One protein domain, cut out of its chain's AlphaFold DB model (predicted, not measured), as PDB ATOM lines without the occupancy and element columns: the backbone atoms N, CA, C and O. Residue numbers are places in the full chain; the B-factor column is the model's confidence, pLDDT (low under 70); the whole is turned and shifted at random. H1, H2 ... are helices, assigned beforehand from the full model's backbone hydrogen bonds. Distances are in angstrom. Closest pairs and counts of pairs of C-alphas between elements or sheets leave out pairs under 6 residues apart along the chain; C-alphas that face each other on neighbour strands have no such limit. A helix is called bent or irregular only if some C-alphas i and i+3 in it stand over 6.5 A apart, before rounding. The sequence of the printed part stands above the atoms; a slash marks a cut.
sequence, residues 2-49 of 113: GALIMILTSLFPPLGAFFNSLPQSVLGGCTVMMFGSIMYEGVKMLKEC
ATOM      1  N   GLY A   2     -47.340 -51.820 -10.114       85.81
ATOM      2  CA  GLY A   2     -46.737 -52.032  -8.783       85.81
ATOM      3  C   GLY A   2     -47.678 -52.635  -7.728       85.81
ATOM      4  O   GLY A   2     -47.280 -53.554  -7.027       85.81
ATOM      5  N   ALA A   3     -48.947 -52.210  -7.682       90.81
ATOM      6  CA  ALA A   3     -49.942 -52.797  -6.776       90.81
ATOM      7  C   ALA A   3     -50.163 -54.304  -7.019       90.81
ATOM      8  O   ALA A   3     -50.244 -55.078  -6.074       90.81
ATOM      9  N   LEU A   4     -50.193 -54.730  -8.288       92.44
ATOM     10  CA  LEU A   4     -50.361 -56.139  -8.649       92.44
ATOM     11  C   LEU A   4     -49.141 -56.972  -8.219       92.44
ATOM     12  O   LEU A   4     -49.292 -58.073  -7.705       92.44
ATOM     13  N   ILE A   5     -47.937 -56.412  -8.387       89.69
ATOM     14  CA  ILE A   5     -46.680 -57.043  -7.965       89.69
ATOM     15  C   ILE A   5     -46.633 -57.173  -6.440       89.69
ATOM     16  O   ILE A   5     -46.312 -58.252  -5.965       89.69
ATOM     17  N   MET A   6     -47.016 -56.132  -5.688       90.00
ATOM     18  CA  MET A   6     -47.073 -56.166  -4.217       90.00
ATOM     19  C   MET A   6     -48.035 -57.237  -3.692       90.00
ATOM     20  O   MET A   6     -47.725 -57.927  -2.726       90.00
ATOM     21  N   ILE A   7     -49.191 -57.406  -4.343       90.06
ATOM     22  CA  ILE A   7     -50.157 -58.454  -3.986       90.06
ATOM     23  C   ILE A   7     -49.554 -59.844  -4.234       90.06
ATOM     24  O   ILE A   7     -49.632 -60.713  -3.366       90.06
ATOM     25  N   LEU A   8     -48.921 -60.054  -5.393       88.19
ATOM     26  CA  LEU A   8     -48.308 -61.338  -5.744       88.19
ATOM     27  C   LEU A   8     -47.110 -61.682  -4.844       88.19
ATOM     28  O   LEU A   8     -46.986 -62.827  -4.415       88.19
ATOM     29  N   THR A   9     -46.246 -60.716  -4.518       84.88
ATOM     30  CA  THR A   9     -45.102 -60.935  -3.618       84.88
ATOM     31  C   THR A   9     -45.525 -61.105  -2.164       84.88
ATOM     32  O   THR A   9     -44.899 -61.893  -1.457       84.88
ATOM     33  N   SER A  10     -46.605 -60.454  -1.720       86.88
ATOM     34  CA  SER A  10     -47.169 -60.668  -0.381       86.88
ATOM     35  C   SER A  10     -47.727 -62.083  -0.190       86.88
ATOM     36  O   SER A  10     -47.776 -62.555   0.944       86.88
ATOM     37  N   LEU A  11     -48.154 -62.760  -1.264       88.06
ATOM     38  CA  LEU A  11     -48.691 -64.125  -1.207       88.06
ATOM     39  C   LEU A  11     -47.597 -65.205  -1.286       88.06
ATOM     40  O   LEU A  11     -47.902 -66.376  -1.089       88.06
ATOM     41  N   PHE A  12     -46.337 -64.846  -1.570       90.38
ATOM     42  CA  PHE A  12     -45.238 -65.794  -1.781       90.38
ATOM     43  C   PHE A  12     -44.454 -66.053  -0.470       90.38
ATOM     44  O   PHE A  12     -43.621 -65.229  -0.079       90.38
ATOM     45  N   PRO A  13     -44.647 -67.199   0.219       83.88
ATOM     46  CA  PRO A  13     -44.095 -67.434   1.563       83.88
ATOM     47  C   PRO A  13     -42.556 -67.380   1.689       83.88
ATOM     48  O   PRO A  13     -42.068 -66.884   2.707       83.88
ATOM     49  N   PRO A  14     -41.760 -67.830   0.690       86.44
ATOM     50  CA  PRO A  14     -40.298 -67.766   0.757       86.44
ATOM     51  C   PRO A  14     -39.739 -66.350   0.932       86.44
ATOM     52  O   PRO A  14     -38.738 -66.166   1.622       86.44
ATOM     53  N   LEU A  15     -40.394 -65.341   0.345       85.56
ATOM     54  CA  LEU A  15     -39.997 -63.938   0.492       85.56
ATOM     55  C   LEU A  15     -40.183 -63.467   1.940       85.56
ATOM     56  O   LEU A  15     -39.285 -62.850   2.505       85.56
ATOM     57  N   GLY A  16     -41.303 -63.819   2.578       84.19
ATOM     58  CA  GLY A  16     -41.552 -63.496   3.986       84.19
ATOM     59  C   GLY A  16     -40.556 -64.160   4.945       84.19
ATOM     60  O   GLY A  16     -40.102 -63.526   5.899       84.19
ATOM     61  N   ALA A  17     -40.164 -65.409   4.672       87.44
ATOM     62  CA  ALA A  17     -39.138 -66.112   5.446       87.44
ATOM     63  C   ALA A  17     -37.756 -65.448   5.311       87.44
ATOM     64  O   ALA A  17     -37.043 -65.300   6.303       87.44
ATOM     65  N   PHE A  18     -37.410 -64.978   4.109       90.12
ATOM     66  CA  PHE A  18     -36.180 -64.227   3.870       90.12
ATOM     67  C   PHE A  18     -36.134 -62.930   4.693       90.12
ATOM     68  O   PHE A  18     -35.171 -62.718   5.427       90.12
ATOM     69  N   PHE A  19     -37.185 -62.103   4.661       87.56
ATOM     70  CA  PHE A  19     -37.227 -60.865   5.453       87.56
ATOM     71  C   PHE A  19     -37.171 -61.113   6.969       87.56
ATOM     72  O   PHE A  19     -36.526 -60.343   7.675       87.56
ATOM     73  N   ASN A  20     -37.776 -62.196   7.471       87.94
ATOM     74  CA  ASN A  20     -37.686 -62.570   8.891       87.94
ATOM     75  C   ASN A  20     -36.288 -63.044   9.311       87.94
ATOM     76  O   ASN A  20     -35.930 -62.925  10.479       87.94
ATOM     77  N   SER A  21     -35.494 -63.576   8.379       92.25
ATOM     78  CA  SER A  21     -34.110 -63.983   8.657       92.25
ATOM     79  C   SER A  21     -33.133 -62.803   8.754       92.25
ATOM     80  O   SER A  21     -32.009 -62.977   9.228       92.25
ATOM     81  N   LEU A  22     -33.538 -61.601   8.319       92.19
ATOM     82  CA  LEU A  22     -32.680 -60.421   8.337       92.19
ATOM     83  C   LEU A  22     -32.507 -59.869   9.763       92.19
ATOM     84  O   LEU A  22     -33.490 -59.683  10.485       92.19
ATOM     85  N   PRO A  23     -31.272 -59.517  10.171       93.50
ATOM     86  CA  PRO A  23     -31.035 -58.848  11.442       93.50
ATOM     87  C   PRO A  23     -31.756 -57.497  11.516       93.50
ATOM     88  O   PRO A  23     -31.778 -56.739  10.542       93.50
ATOM     89  N   GLN A  24     -32.239 -57.135  12.708       90.44
ATOM     90  CA  GLN A  24     -32.877 -55.834  12.949       90.44
ATOM     91  C   GLN A  24     -31.967 -54.651  12.587       90.44
ATOM     92  O   GLN A  24     -32.451 -53.630  12.106       90.44
ATOM     93  N   SER A  25     -30.646 -54.805  12.727       92.25
ATOM     94  CA  SER A  25     -29.673 -53.780  12.335       92.25
ATOM     95  C   SER A  25     -29.723 -53.432  10.839       92.25
ATOM     96  O   SER A  25     -29.488 -52.283  10.478       92.25
ATOM     97  N   VAL A  26     -30.055 -54.390   9.964       94.06
ATOM     98  CA  VAL A  26     -30.163 -54.153   8.512       94.06
ATOM     99  C   VAL A  26     -31.467 -53.433   8.188       94.06
ATOM    100  O   VAL A  26     -31.457 -52.427   7.481       94.06
ATOM    101  N   LEU A  27     -32.580 -53.909   8.754       91.81
ATOM    102  CA  LEU A  27     -33.896 -53.292   8.571       91.81
ATOM    103  C   LEU A  27     -33.906 -51.851   9.093       91.81
ATOM    104  O   LEU A  27     -34.359 -50.951   8.391       91.81
ATOM    105  N   GLY A  28     -33.304 -51.617  10.263       92.44
ATOM    106  CA  GLY A  28     -33.108 -50.280  10.815       92.44
ATOM    107  C   GLY A  28     -32.282 -49.381   9.892       92.44
ATOM    108  O   GLY A  28     -32.668 -48.239   9.659       92.44
ATOM    109  N   GLY A  29     -31.201 -49.899   9.297       94.25
ATOM    110  CA  GLY A  29     -30.401 -49.166   8.310       94.25
ATOM    111  C   GLY A  29     -31.211 -48.743   7.079       94.25
ATOM    112  O   GLY A  29     -31.146 -47.584   6.664       94.25
ATOM    113  N   CYS A  30     -32.037 -49.643   6.538       93.56
ATOM    114  CA  CYS A  30     -32.952 -49.320   5.441       93.56
ATOM    115  C   CYS A  30     -33.965 -48.235   5.839       93.56
ATOM    116  O   CYS A  30     -34.186 -47.291   5.081       93.56
ATOM    117  N   THR A  31     -34.549 -48.331   7.034       94.44
ATOM    118  CA  THR A  31     -35.502 -47.340   7.553       94.44
ATOM    119  C   THR A  31     -34.860 -45.963   7.737       94.44
ATOM    120  O   THR A  31     -35.444 -44.962   7.327       94.44
ATOM    121  N   VAL A  32     -33.641 -45.893   8.281       96.06
ATOM    122  CA  VAL A  32     -32.893 -44.631   8.421       96.06
ATOM    123  C   VAL A  32     -32.607 -44.011   7.054       96.06
ATOM    124  O   VAL A  32     -32.775 -42.806   6.889       96.06
ATOM    125  N   MET A  33     -32.241 -44.819   6.054       96.50
ATOM    126  CA  MET A  33     -32.019 -44.330   4.691       96.50
ATOM    127  C   MET A  33     -33.298 -43.748   4.070       96.50
ATOM    128  O   MET A  33     -33.232 -42.702   3.428       96.50
ATOM    129  N   MET A  34     -34.458 -44.377   4.293       96.06
ATOM    130  CA  MET A  34     -35.753 -43.869   3.819       96.06
ATOM    131  C   MET A  34     -36.160 -42.568   4.520       96.06
ATOM    132  O   MET A  34     -36.553 -41.613   3.858       96.06
ATOM    133  N   PHE A  35     -36.039 -42.485   5.847       93.44
ATOM    134  CA  PHE A  35     -36.328 -41.232   6.554       93.44
ATOM    135  C   PHE A  35     -35.335 -40.123   6.187       93.44
ATOM    136  O   PHE A  35     -35.734 -38.967   6.043       93.44
ATOM    137  N   GLY A  36     -34.066 -40.468   5.965       96.56
ATOM    138  CA  GLY A  36     -33.041 -39.537   5.498       96.56
ATOM    139  C   GLY A  36     -33.331 -38.989   4.102       96.56
ATOM    140  O   GLY A  36     -33.202 -37.785   3.886       96.56
ATOM    141  N   SER A  37     -33.776 -39.830   3.161       96.44
ATOM    142  CA  SER A  37     -34.150 -39.366   1.819       96.44
ATOM    143  C   SER A  37     -35.408 -38.495   1.838       96.44
ATOM    144  O   SER A  37     -35.437 -37.474   1.156       96.44
ATOM    145  N   ILE A  38     -36.402 -38.825   2.670       94.81
ATOM    146  CA  ILE A  38     -37.592 -37.984   2.884       94.81
ATOM    147  C   ILE A  38     -37.190 -36.606   3.433       94.81
ATOM    148  O   ILE A  38     -37.649 -35.584   2.924       94.81
ATOM    149  N   MET A  39     -36.305 -36.560   4.435       95.06
ATOM    150  CA  MET A  39     -35.785 -35.303   4.985       95.06
ATOM    151  C   MET A  39     -35.035 -34.492   3.921       95.06
ATOM    152  O   MET A  39     -35.257 -33.287   3.799       95.06
ATOM    153  N   TYR A  40     -34.167 -35.144   3.144       95.94
ATOM    154  CA  TYR A  40     -33.407 -34.501   2.075       95.94
ATOM    155  C   TYR A  40     -34.319 -33.874   1.016       95.94
ATOM    156  O   TYR A  40     -34.139 -32.703   0.686       95.94
ATOM    157  N   GLU A  41     -35.316 -34.612   0.517       95.81
ATOM    158  CA  GLU A  41     -36.277 -34.069  -0.449       95.81
ATOM    159  C   GLU A  41     -37.068 -32.898   0.154       95.81
ATOM    160  O   GLU A  41     -37.247 -31.884  -0.514       95.81
ATOM    161  N   GLY A  42     -37.441 -32.959   1.437       91.94
ATOM    162  CA  GLY A  42     -38.080 -31.833   2.128       91.94
ATOM    163  C   GLY A  42     -37.216 -30.565   2.150       91.94
ATOM    164  O   GLY A  42     -37.687 -29.482   1.804       91.94
ATOM    165  N   VAL A  43     -35.930 -30.683   2.500       93.00
ATOM    166  CA  VAL A  43     -34.990 -29.544   2.499       93.00
ATOM    167  C   VAL A  43     -34.748 -29.024   1.082       93.00
ATOM    168  O   VAL A  43     -34.678 -27.813   0.867       93.00
ATOM    169  N   LYS A  44     -34.643 -29.920   0.101       94.44
ATOM    170  CA  LYS A  44     -34.482 -29.561  -1.308       94.44
ATOM    171  C   LYS A  44     -35.685 -28.770  -1.831       94.44
ATOM    172  O   LYS A  44     -35.475 -27.737  -2.455       94.44
ATOM    173  N   MET A  45     -36.911 -29.183  -1.506       91.75
ATOM    174  CA  MET A  45     -38.128 -28.434  -1.848       91.75
ATOM    175  C   MET A  45     -38.141 -27.031  -1.223       91.75
ATOM    176  O   MET A  45     -38.539 -26.069  -1.876       91.75
ATOM    177  N   LEU A  46     -37.671 -26.884   0.023       90.25
ATOM    178  CA  LEU A  46     -37.540 -25.565   0.654       90.25
ATOM    179  C   LEU A  46     -36.495 -24.690  -0.047       90.25
ATOM    180  O   LEU A  46     -36.696 -23.488  -0.167       90.25
ATOM    181  N   LYS A  47     -35.400 -25.283  -0.534       89.31
ATOM    182  CA  LYS A  47     -34.342 -24.572  -1.267       89.31
ATOM    183  C   LYS A  47     -34.817 -23.994  -2.602       89.31
ATOM    184  O   LYS A  47     -34.264 -22.999  -3.056       89.31
ATOM    185  N   GLU A  48     -35.805 -24.615  -3.234       89.06
ATOM    186  CA  GLU A  48     -36.400 -24.128  -4.485       89.06
ATOM    187  C   GLU A  48     -37.326 -22.913  -4.271       89.06
ATOM    188  O   GLU A  48     -37.702 -22.258  -5.239       89.06
ATOM    189  N   CYS A  49     -37.674 -22.585  -3.021       86.81
ATOM    190  CA  CYS A  49     -38.473 -21.411  -2.678       86.81
ATOM    191  C   CYS A  49     -37.596 -20.176  -2.417       86.81
ATOM    192  O   CYS A  49     -36.474 -20.283  -1.922       86.81
TER     193      CYS A  49
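AT A GLANCE: This is residues 2 to 49 of the 113 residues of the protein "Putative permease" of Dorea sp. CAG:317 (UniProt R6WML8). The domain is a flat, open hook of three helices laid end to end: a long straight helix, H3, makes the shank, and two short helices, H1 and H2, make the curved end. H1 and H2 form a corner, the chain turns again between H2 and H3, and the space between H1 and H3 is empty. The printed part has 48 residues, with three named helices in the order H1, H2, H3 and no named strand; the class is all helix. The whole is extended, with a radius of gyration of the C-alphas of 15.8 A, and the C-alphas span 46 by 29 by 5 A along their three main axes.

HOW THE PARTS SIT: H1, residues 2 to 10, is joined by a tight link of two residues, Leu 11 and Phe 12, to H2, residues 13 to 21. H1 and H2 are close but not clearly touching, with 2 pairs of C-alphas within 8 A. Their closest C-alphas are those of Thr 9 and Leu 15, 7.2 A apart. Their lines are about perpendicular, at 79 degrees, and their centres are 15.2 A apart. A second tight link of two residues, Leu 22 and Pro 23, leads from H2 to H3, residues 24 to 47. H2 and H3 are apart, with no C-alpha of the one within 8 A of the other. H1 and H3 are apart by the same measure. In H1, H2 and H3 every O i to N i+4 pair is within hydrogen-bond range.

IN THESE COORDINATES: H1 runs from Gly 2, with its C-alpha at (-46.737, -52.032, -8.783), to Ser 10, and measures 12.1 A from first to last C-alpha. H2 runs from Pro 13, with its C-alpha at (-44.095, -67.434, 1.563), to Ser 21, and measures 12.7 A. H3, the longest helix with 24 residues, runs from Gln 24 to Lys 47, whose C-alpha is at (-34.342, -24.572, -1.267), and measures 34.4 A. No helix is bent or irregular.

THE WHOLE: The two C-alphas farthest apart are those of Pro 13 and Cys 49, at 46.6 A. The first and last printed C-alphas, those of Gly 2 and Cys 49, are 32.3 A apart. Residues 2 to 18, 20 to 26 and 28 to 49 stand free, with no C-alpha 8 or more residues away along the chain within 10 A. The printed part has no cut, and neither link is long. The mean pLDDT of the printed part is 91.1, and no printed residue is under 70.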